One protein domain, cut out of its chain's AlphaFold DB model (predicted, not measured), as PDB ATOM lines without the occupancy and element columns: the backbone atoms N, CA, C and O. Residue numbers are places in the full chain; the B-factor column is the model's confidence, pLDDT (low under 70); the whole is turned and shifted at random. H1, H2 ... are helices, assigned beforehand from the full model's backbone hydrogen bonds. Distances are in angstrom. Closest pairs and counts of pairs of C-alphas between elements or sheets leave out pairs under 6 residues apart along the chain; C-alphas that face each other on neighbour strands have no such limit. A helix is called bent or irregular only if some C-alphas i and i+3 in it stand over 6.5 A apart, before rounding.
ATOM      1  N   GLU A 598     -87.587   2.472 -44.442       79.75
ATOM      2  CA  GLU A 598     -86.628   3.376 -45.079       79.75
ATOM      3  C   GLU A 598     -86.704   4.786 -44.475       79.75
ATOM      4  O   GLU A 598     -87.749   5.239 -43.997       79.75
ATOM      5  N   SER A 599     -85.577   5.508 -44.504       80.25
ATOM      6  CA  SER A 599     -85.475   6.831 -43.870       80.25
ATOM      7  C   SER A 599     -86.478   7.835 -44.442       80.25
ATOM      8  O   SER A 599     -87.029   8.636 -43.690       80.25
ATOM      9  N   PHE A 600     -86.727   7.777 -45.753       83.75
ATOM     10  CA  PHE A 600     -87.697   8.619 -46.445       83.75
ATOM     11  C   PHE A 600     -89.123   8.336 -45.959       83.75
ATOM     12  O   PHE A 600     -89.781   9.241 -45.450       83.75
ATOM     13  N   VAL A 601     -89.559   7.072 -46.016       85.69
ATOM     14  CA  VAL A 601     -90.908   6.664 -45.592       85.69
ATOM     15  C   VAL A 601     -91.137   6.982 -44.117       85.69
ATOM     16  O   VAL A 601     -92.165   7.544 -43.772       85.69
ATOM     17  N   THR A 602     -90.143   6.747 -43.257       87.75
ATOM     18  CA  THR A 602     -90.237   7.063 -41.822       87.75
ATOM     19  C   THR A 602     -90.402   8.570 -41.569       87.75
ATOM     20  O   THR A 602     -91.173   8.981 -40.699       87.75
ATOM     21  N   ARG A 603     -89.690   9.428 -42.323       90.88
ATOM     22  CA  ARG A 603     -89.869  10.891 -42.237       90.88
ATOM     23  C   ARG A 603     -91.268  11.301 -42.687       90.88
ATOM     24  O   ARG A 603     -91.879  12.144 -42.027       90.88
ATOM     25  N   LEU A 604     -91.747  10.711 -43.778       90.06
ATOM     26  CA  LEU A 604     -93.061  10.980 -44.344       90.06
ATOM     27  C   LEU A 604     -94.188  10.544 -43.393       90.06
ATOM     28  O   LEU A 604     -95.061  11.350 -43.088       90.06
ATOM     29  N   GLU A 605     -94.130   9.321 -42.859       90.50
ATOM     30  CA  GLU A 605     -95.077   8.791 -41.865       90.50
ATOM     31  C   GLU A 605     -95.177   9.709 -40.644       90.50
ATOM     32  O   GLU A 605     -96.281  10.039 -40.212       90.50
ATOM     33  N   ARG A 606     -94.038  10.193 -40.128       90.12
ATOM     34  CA  ARG A 606     -94.019  11.115 -38.985       90.12
ATOM     35  C   ARG A 606     -94.794  12.399 -39.275       90.12
ATOM     36  O   ARG A 606     -95.621  12.784 -38.458       90.12
ATOM     37  N   ILE A 607     -94.552  13.036 -40.422       90.31
ATOM     38  CA  ILE A 607     -95.247  14.277 -40.792       90.31
ATOM     39  C   ILE A 607     -96.739  14.017 -41.001       90.31
ATOM     40  O   ILE A 607     -97.562  14.741 -40.455       90.31
ATOM     41  N   VAL A 608     -97.103  12.971 -41.747       89.12
ATOM     42  CA  VAL A 608     -98.512  12.688 -42.063       89.12
ATOM     43  C   VAL A 608     -99.309  12.282 -40.816       89.12
ATOM     44  O   VAL A 608    -100.472  12.666 -40.705       89.12
ATOM     45  N   SER A 609     -98.692  11.579 -39.857       87.69
ATOM     46  CA  SER A 609     -99.354  11.148 -38.615       87.69
ATOM     47  C   SER A 609     -99.838  12.306 -37.734       87.69
ATOM     48  O   SER A 609    -100.803  12.157 -36.986       87.69
ATOM     49  N   GLU A 610     -99.230  13.490 -37.862       87.75
ATOM     50  CA  GLU A 610     -99.670  14.703 -37.159       87.75
ATOM     51  C   GLU A 610    -101.025  15.227 -37.686       87.75
ATOM     52  O   GLU A 610    -101.672  16.039 -37.027       87.75
ATOM     53  N   PHE A 611    -101.497  14.714 -38.832       84.56
ATOM     54  CA  PHE A 611    -102.727  15.131 -39.515       84.56
ATOM     55  C   PHE A 611    -103.753  13.992 -39.682       84.56
ATOM     56  O   PHE A 611    -104.648  14.069 -40.526       84.56
ATOM     57  N   ASP A 612    -103.662  12.922 -38.884       70.56
ATOM     58  CA  ASP A 612    -104.539  11.739 -38.988       70.56
ATOM     59  C   ASP A 612    -106.039  12.003 -38.742       70.56
ATOM     60  O   ASP A 612    -106.873  11.187 -39.133       70.56
ATOM     61  N   GLY A 613    -106.399  13.164 -38.182       65.62
ATOM     62  CA  GLY A 613    -107.787  13.600 -37.979       65.62
ATOM     63  C   GLY A 613    -108.427  14.407 -39.122       65.62
ATOM     64  O   GLY A 613    -109.615  14.707 -39.033       65.62
ATOM     65  N   GLU A 614    -107.682  14.780 -40.169       70.56
ATOM     66  CA  GLU A 614    -108.194  15.603 -41.282       70.56
ATOM     67  C   GLU A 614    -108.964  14.779 -42.333       70.56
ATOM     68  O   GLU A 614    -108.535  13.694 -42.744       70.56
ATOM     69  N   GLU A 615    -110.087  15.324 -42.823       65.31
ATOM     70  CA  GLU A 615    -110.853  14.743 -43.934       65.31
ATOM     71  C   GLU A 615    -110.033  14.735 -45.239       65.31
ATOM     72  O   GLU A 615    -109.247  15.643 -45.517       65.31
ATOM     73  N   GLY A 616    -110.247  13.721 -46.086       61.16
ATOM     74  CA  GLY A 616    -109.394  13.443 -47.250       61.16
ATOM     75  C   GLY A 616    -109.235  14.588 -48.262       61.16
ATOM     76  O   GLY A 616    -108.183  14.693 -48.885       61.16
ATOM     77  N   SER A 617    -110.222  15.475 -48.423       61.09
ATOM     78  CA  SER A 617    -110.103  16.645 -49.313       61.09
ATOM     79  C   SER A 617    -109.253  17.775 -48.721       61.09
ATOM     80  O   SER A 617    -108.630  18.525 -49.469       61.09
ATOM     81  N   ARG A 618    -109.184  17.889 -47.388       74.44
ATOM     82  CA  ARG A 618    -108.388  18.915 -46.691       74.44
ATOM     83  C   ARG A 618    -106.964  18.465 -46.422       74.44
ATOM     84  O   ARG A 618    -106.066  19.296 -46.437       74.44
ATOM     85  N   LEU A 619    -106.745  17.160 -46.269       81.38
ATOM     86  CA  LEU A 619    -105.438  16.591 -45.952       81.38
ATOM     87  C   LEU A 619    -104.327  17.050 -46.907       81.38
ATOM     88  O   LEU A 619    -103.258  17.443 -46.451       81.38
ATOM     89  N   ALA A 620    -104.574  17.038 -48.222       84.69
ATOM     90  CA  ALA A 620    -103.584  17.485 -49.203       84.69
ATOM     91  C   ALA A 620    -103.244  18.977 -49.039       84.69
ATOM     92  O   ALA A 620    -102.078  19.349 -49.112       84.69
ATOM     93  N   ALA A 621    -104.243  19.825 -48.772       85.31
ATOM     94  CA  ALA A 621    -104.034  21.252 -48.541       85.31
ATOM     95  C   ALA A 621    -103.284  21.519 -47.224       85.31
ATOM     96  O   ALA A 621    -102.381  22.350 -47.197       85.31
ATOM     97  N   THR A 622    -103.616  20.790 -46.155       88.12
ATOM     98  CA  THR A 622    -102.946  20.906 -44.854       88.12
ATOM     99  C   THR A 622    -101.486  20.459 -44.935       88.12
ATOM    100  O   THR A 622    -100.615  21.145 -44.410       88.12
ATOM    101  N   LEU A 623    -101.197  19.364 -45.649       89.25
ATOM    102  CA  LEU A 623     -99.822  18.920 -45.894       89.25
ATOM    103  C   LEU A 623     -99.023  19.959 -46.682       89.25
ATOM    104  O   LEU A 623     -97.899  20.264 -46.309       89.25
ATOM    105  N   LEU A 624     -99.607  20.549 -47.727       90.12
ATOM    106  CA  LEU A 624     -98.950  21.601 -48.508       90.12
ATOM    107  C   LEU A 624     -98.661  22.878 -47.705       90.12
ATOM    108  O   LEU A 624     -97.783  23.643 -48.087       90.12
ATOM    109  N   ALA A 625     -99.377  23.114 -46.604       89.81
ATOM    110  CA  ALA A 625     -99.113  24.231 -45.701       89.81
ATOM    111  C   ALA A 625     -98.001  23.937 -44.672       89.81
ATOM    112  O   ALA A 625     -97.505  24.864 -44.029       89.81
ATOM    113  N   ASP A 626     -97.600  22.673 -44.494       91.75
ATOM    114  CA  ASP A 626     -96.511  22.295 -43.593       91.75
ATOM    115  C   ASP A 626     -95.154  22.495 -44.281       91.75
ATOM    116  O   ASP A 626     -94.818  21.815 -45.249       91.75
ATOM    117  N   ALA A 627     -94.330  23.397 -43.744       88.88
ATOM    118  CA  ALA A 627     -93.033  23.736 -44.334       88.88
ATOM    119  C   ALA A 627     -92.069  22.538 -44.454       88.88
ATOM    120  O   ALA A 627     -91.207  22.524 -45.331       88.88
ATOM    121  N   ARG A 628     -92.190  21.517 -43.589       91.88
ATOM    122  CA  ARG A 628     -91.353  20.308 -43.661       91.88
ATOM    123  C   ARG A 628     -91.792  19.427 -44.830       91.88
ATOM    124  O   ARG A 628     -90.941  18.808 -45.464       91.88
ATOM    125  N   PHE A 629     -93.096  19.357 -45.096       90.69
ATOM    126  CA  PHE A 629     -93.639  18.635 -46.245       90.69
ATOM    127  C   PHE A 629     -93.391  19.384 -47.558       90.69
ATOM    128  O   PHE A 629     -92.989  18.763 -48.537       90.69
ATOM    129  N   ASP A 630     -93.543  20.707 -47.575       86.94
ATOM    130  CA  ASP A 630     -93.226  21.531 -48.749       86.94
ATOM    131  C   ASP A 630     -91.746  21.387 -49.150       86.94
ATOM    132  O   ASP A 630     -91.434  21.119 -50.309       86.94
ATOM    133  N   ALA A 631     -90.832  21.396 -48.170       84.75
ATOM    134  CA  ALA A 631     -89.423  21.086 -48.409       84.75
ATOM    135  C   ALA A 631     -89.199  19.648 -48.920       84.75
ATOM    136  O   ALA A 631     -88.274  19.406 -49.695       84.75
ATOM    137  N   MET A 632     -90.021  18.680 -48.502       86.25
ATOM    138  CA  MET A 632     -89.951  17.298 -48.993       86.25
ATOM    139  C   MET A 632     -90.415  17.184 -50.450       86.25
ATOM    140  O   MET A 632     -89.821  16.425 -51.212       86.25
ATOM    141  N   LEU A 633     -91.435  17.948 -50.863       79.25
ATOM    142  CA  LEU A 633     -91.867  18.015 -52.266       79.25
ATOM    143  C   LEU A 633     -90.726  18.452 -53.181       79.25
ATOM    144  O   LEU A 633     -90.501  17.856 -54.235       79.25
ATOM    145  N   ASP A 634     -89.970  19.453 -52.754       77.94
ATOM    146  CA  ASP A 634     -88.886  19.985 -53.563       77.94
ATOM    147  C   ASP A 634     -87.672  19.043 -53.595       77.94
ATOM    148  O   ASP A 634     -87.117  18.804 -54.669       77.94
ATOM    149  N   ASN A 635     -87.295  18.471 -52.445       75.50
ATOM    150  CA  ASN A 635     -86.056  17.700 -52.298       75.50
ATOM    151  C   ASN A 635     -86.209  16.197 -52.573       75.50
ATOM    152  O   ASN A 635     -85.372  15.620 -53.263       75.50
ATOM    153  N   ASP A 636     -87.239  15.551 -52.021       76.19
ATOM    154  CA  ASP A 636     -87.418  14.095 -52.100       76.19
ATOM    155  C   ASP A 636     -88.354  13.687 -53.259       76.19
ATOM    156  O   ASP A 636     -88.199  12.602 -53.815       76.19
ATOM    157  N   PHE A 637     -89.296  14.555 -53.660       69.94
ATOM    158  CA  PHE A 637     -90.148  14.349 -54.847       69.94
ATOM    159  C   PHE A 637     -89.641  15.081 -56.103       69.94
ATOM    160  O   PHE A 637     -90.273  15.002 -57.154       69.94
ATOM    161  N   PHE A 638     -88.494  15.764 -56.014       70.56
ATOM    162  CA  PHE A 638     -87.835  16.467 -57.123       70.56
ATOM    163  C   PHE A 638     -88.712  17.525 -57.819       70.56
ATOM    164  O   PHE A 638     -88.513  17.831 -58.998       70.56
ATOM    165  N   LEU A 639     -89.676  18.118 -57.103       72.19
ATOM    166  CA  LEU A 639     -90.585  19.119 -57.667       72.19
ATOM    167  C   LEU A 639     -90.038  20.546 -57.657       72.19
ATOM    168  O   LEU A 639     -90.699  21.432 -58.195       72.19
ATOM    169  N   ALA A 640     -88.830  20.774 -57.132       64.50
ATOM    170  CA  ALA A 640     -88.217  22.102 -57.097       64.50
ATOM    171  C   ALA A 640     -88.168  22.754 -58.491       64.50
ATOM    172  O   ALA A 640     -88.432  23.942 -58.647       64.50
ATOM    173  N   GLU A 641     -87.870  21.961 -59.523       50.00
ATOM    174  CA  GLU A 641     -87.811  22.431 -60.908       50.00
ATOM    175  C   GLU A 641     -89.202  22.652 -61.514       50.00
ATOM    176  O   GLU A 641     -89.446  23.661 -62.177       50.00
ATOM    177  N   ALA A 642     -90.146  21.747 -61.240       58.59
ATOM    178  CA  ALA A 642     -91.532  21.903 -61.675       58.59
ATOM    179  C   ALA A 642     -92.184  23.144 -61.046       58.59
ATOM    180  O   ALA A 642     -92.942  23.834 -61.721       58.59
ATOM    181  N   ARG A 643     -91.843  23.469 -59.790       76.00
ATOM    182  CA  ARG A 643     -92.288  24.676 -59.075       76.00
ATOM    183  C   ARG A 643     -91.845  25.958 -59.763       76.00
ATOM    184  O   ARG A 643     -92.602  26.921 -59.788       76.00
ATOM    185  N   ARG A 644     -90.635  25.960 -60.324       60.47
ATOM    186  CA  ARG A 644     -90.069  27.118 -61.026       60.47
ATOM    187  C   ARG A 644     -90.642  27.303 -62.427       60.47
ATOM    188  O   ARG A 644     -90.838  28.434 -62.852       60.47
ATOM    189  N   ARG A 645     -90.879  26.198 -63.142       52.59
ATOM    190  CA  ARG A 645     -91.196  26.208 -64.579       52.59
ATOM    191  C   ARG A 645     -92.677  26.121 -64.918       52.59
ATOM    192  O   ARG A 645     -93.092  26.620 -65.962       52.59
ATOM    193  N   ALA A 646     -93.469  25.418 -64.112       55.59
ATOM    194  CA  ALA A 646     -94.875  25.212 -64.421       55.59
ATOM    195  C   ALA A 646     -95.694  26.465 -64.085       55.59
ATOM    196  O   ALA A 646     -95.417  27.166 -63.115       55.59
ATOM    197  N   HIS A 647     -96.753  26.710 -64.862       73.88
ATOM    198  CA  HIS A 647     -97.751  27.720 -64.511       73.88
ATOM    199  C   HIS A 647     -98.246  27.486 -63.067       73.88
ATOM    200  O   HIS A 647     -98.457  26.322 -62.708       73.88
ATOM    201  N   PRO A 648     -98.476  28.532 -62.248       73.81
ATOM    202  CA  PRO A 648     -98.839  28.373 -60.838       73.81
ATOM    203  C   PRO A 648    -100.004  27.408 -60.594       73.81
ATOM    204  O   PRO A 648     -99.930  26.575 -59.696       73.81
ATOM    205  N   ASP A 649    -101.042  27.449 -61.434       74.75
ATOM    206  CA  ASP A 649    -102.185  26.532 -61.325       74.75
ATOM    207  C   ASP A 649    -101.816  25.078 -61.658       74.75
ATOM    208  O   ASP A 649    -102.267  24.145 -60.989       74.75
ATOM    209  N   THR A 650    -100.951  24.876 -62.655       73.00
ATOM    210  CA  THR A 650    -100.434  23.554 -63.027       73.00
ATOM    211  C   THR A 650     -99.575  22.986 -61.905       73.00
ATOM    212  O   THR A 650     -99.737  21.824 -61.532       73.00
ATOM    213  N   PHE A 651     -98.698  23.808 -61.321       81.12
ATOM    214  CA  PHE A 651     -97.896  23.394 -60.178       81.12
ATOM    215  C   PHE A 651     -98.764  23.109 -58.952       81.12
ATOM    216  O   PHE A 651     -98.577  22.090 -58.297       81.12
ATOM    217  N   ALA A 652     -99.750  23.957 -58.659       83.69
ATOM    218  CA  ALA A 652    -100.661  23.751 -57.541       83.69
ATOM    219  C   ALA A 652    -101.437  22.433 -57.679       83.69
ATOM    220  O   ALA A 652    -101.618  21.720 -56.690       83.69
ATOM    221  N   HIS A 653    -101.871  22.081 -58.891       84.44
ATOM    222  CA  HIS A 653    -102.487  20.784 -59.177       84.44
ATOM    223  C   HIS A 653    -101.508  19.627 -58.955       84.44
ATOM    224  O   HIS A 653    -101.813  18.683 -58.221       84.44
ATOM    225  N   LEU A 654    -100.302  19.734 -59.519       82.38
ATOM    226  CA  LEU A 654     -99.240  18.738 -59.383       82.38
ATOM    227  C   LEU A 654     -98.861  18.503 -57.914       82.38
ATOM    228  O   LEU A 654     -98.769  17.356 -57.476       82.38
ATOM    229  N   ALA A 655     -98.693  19.574 -57.142       87.88
ATOM    230  CA  ALA A 655     -98.348  19.537 -55.729       87.88
ATOM    231  C   ALA A 655     -99.462  18.888 -54.895       87.88
ATOM    232  O   ALA A 655     -99.177  18.041 -54.049       87.88
ATOM    233  N   ARG A 656    -100.741  19.194 -55.174       90.25
ATOM    234  CA  ARG A 656    -101.884  18.518 -54.527       90.25
ATOM    235  C   ARG A 656    -101.920  17.029 -54.838       90.25
ATOM    236  O   ARG A 656    -102.184  16.231 -53.942       90.25
ATOM    237  N   LEU A 657    -101.642  16.650 -56.084       88.75
ATOM    238  CA  LEU A 657    -101.579  15.249 -56.492       88.75
ATOM    239  C   LEU A 657    -100.449  14.499 -55.779       88.75
ATOM    240  O   LEU A 657    -100.672  13.412 -55.247       88.75
ATOM    241  N   HIS A 658     -99.264  15.103 -55.686       90.62
ATOM    242  CA  HIS A 658     -98.148  14.535 -54.929       90.62
ATOM    243  C   HIS A 658     -98.466  14.428 -53.438       90.62
ATOM    244  O   HIS A 658     -98.222  13.379 -52.849       90.62
ATOM    245  N   ALA A 659     -99.081  15.454 -52.844       91.44
ATOM    246  CA  ALA A 659     -99.520  15.426 -51.453       91.44
ATOM    247  C   ALA A 659    -100.529  14.298 -51.186       91.44
ATOM    248  O   ALA A 659    -100.390  13.564 -50.207       91.44
ATOM    249  N   ALA A 660    -101.503  14.102 -52.079       91.44
ATOM    250  CA  ALA A 660    -102.480  13.023 -51.970       91.44
ATOM    251  C   ALA A 660    -101.821  11.632 -52.049       91.44
ATOM    252  O   ALA A 660    -102.091  10.782 -51.198       91.44
ATOM    253  N   CYS A 661    -100.920  11.408 -53.011       91.50
ATOM    254  CA  CYS A 661    -100.186  10.144 -53.137       91.50
ATOM    255  C   CYS A 661     -99.230   9.906 -51.955       91.50
ATOM    256  O   CYS A 661     -99.156   8.793 -51.439       91.50
ATOM    257  N   ALA A 662     -98.535  10.939 -51.475       90.50
ATOM    258  CA  ALA A 662     -97.645  10.847 -50.319       90.50
ATOM    259  C   ALA A 662     -98.420  10.503 -49.037       90.50
ATOM    260  O   ALA A 662     -98.012   9.629 -48.272       90.50
ATOM    261  N   ALA A 663     -99.589  11.113 -48.834       90.94
ATOM    262  CA  ALA A 663    -100.490  10.744 -47.749       90.94
ATOM    263  C   ALA A 663    -100.992   9.297 -47.880       90.94
ATOM    264  O   ALA A 663    -101.131   8.589 -46.880       90.94
ATOM    265  N   ALA A 664    -101.278   8.841 -49.105       92.06
ATOM    266  CA  ALA A 664    -101.723   7.474 -49.361       92.06
ATOM    267  C   ALA A 664    -100.617   6.462 -49.040       92.06
ATOM    268  O   ALA A 664    -100.909   5.432 -48.439       92.06
ATOM    269  N   LEU A 665     -99.367   6.794 -49.376       91.62
ATOM    270  CA  LEU A 665     -98.177   6.020 -49.035       91.62
ATOM    271  C   LEU A 665     -97.984   5.920 -47.517       91.62
ATOM    272  O   LEU A 665     -97.887   4.821 -46.982       91.62
ATOM    273  N   ALA A 666     -97.996   7.055 -46.814       90.62
ATOM    274  CA  ALA A 666     -97.775   7.114 -45.368       90.62
ATOM    275  C   ALA A 666     -98.831   6.352 -44.553       90.62
ATOM    276  O   ALA A 666     -98.532   5.766 -43.515       90.62
ATOM    277  N   ARG A 667    -100.087   6.365 -45.015       90.69
ATOM    278  CA  ARG A 667    -101.204   5.675 -44.352       90.69
ATOM    279  C   ARG A 667    -101.381   4.230 -44.811       90.69
ATOM    280  O   ARG A 667    -102.270   3.539 -44.307       90.69
ATOM    281  N   HIS A 668    -100.587   3.764 -45.773       91.88
ATOM    282  CA  HIS A 668    -100.736   2.417 -46.293       91.88
ATOM    283  C   HIS A 668    -100.314   1.377 -45.253       91.88
ATOM    284  O   HIS A 668     -99.286   1.488 -44.587       91.88
ATOM    285  N   ARG A 669    -101.139   0.340 -45.113       89.56
ATOM    286  CA  ARG A 669    -100.831  -0.845 -44.318       89.56
ATOM    287  C   ARG A 669    -100.620  -1.995 -45.282       89.56
ATOM    288  O   ARG A 669    -101.583  -2.485 -45.869       89.56
ATOM    289  N   VAL A 670     -99.363  -2.392 -45.429       87.50
ATOM    290  CA  VAL A 670     -98.974  -3.500 -46.298       87.50
ATOM    291  C   VAL A 670     -99.657  -4.792 -45.864       87.50
ATOM    292  O   VAL A 670     -99.739  -5.114 -44.676       87.50
TER     293      VAL A 670
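This is residues 598 to 670 of the 750 residues of the protein "Malonyl CoA-acyl carrier protein transacylase" of Paraburkholderia graminis (strain ATCC 700544 / DSM 17151 / LMG 18924 / NCIMB 13744 / C4D1M) (UniProt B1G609). One long helix, H5, forms a side of the domain, and shorter helices are set across it: H2 crosses its later half and H1 meets its last residues about perpendicular. H3 lies between H1 and H4, near H5, and the short H4 lies by the first part of H5. The printed part has 73 residues with five named helices, H1 to H5 in chain order, and no named strand; its class is all helix. It is compact, with a radius of gyration of the C-alphas of 11.9 A, and spans 34 by 27 by 22 A.

H1, residues 599 to 609, begins at C-alpha 599 (-85.475, 6.831, -43.870) and is 15.5 A long. H2, residues 616 to 625, is 15.0 A long and only just irregular: C-alphas 617 and 620 are 6.6 A apart. H3 is residues 627 to 635, 12.2 A, and H4 residues 640 to 645, 9.0 A. H5, residues 648 to 666, is 26.3 A long and ends at C-alpha 666 (-97.775, 7.114, -45.368).

H1 touches H5, with residues 662 to 666 of H5 alone, about perpendicular at 83 degrees; the closest C-alphas, of Glu 605 and Ala 666, are 4.7 A apart. H1 and H3 only just touch, with 3 pairs of C-alphas within 8 A, the closest those of Ile 607 and Phe 629 at 7.2 A. H2 touches residues 655 to 663 of H5, closest at the C-alphas of Ala 620 and Ala 659, 5.1 A. H3 and H4 touch only at the corner, closest at the C-alphas of Asp 634 and Ala 640, 4.2 A. H4 is apart from H1 and H2. In H1, H3, H4 and H5 every O i to N i+4 pair is within hydrogen-bond range; in H2, 4 of 6 are.

The farthest C-alphas, of His 647 and Val 670, are 36.2 A apart. The printed part has no cut and no long link. Mean pLDDT of the printed part is 81.2; residues 613, 615 to 617, 637, 640 to 642 and 644 to 646 are under 70.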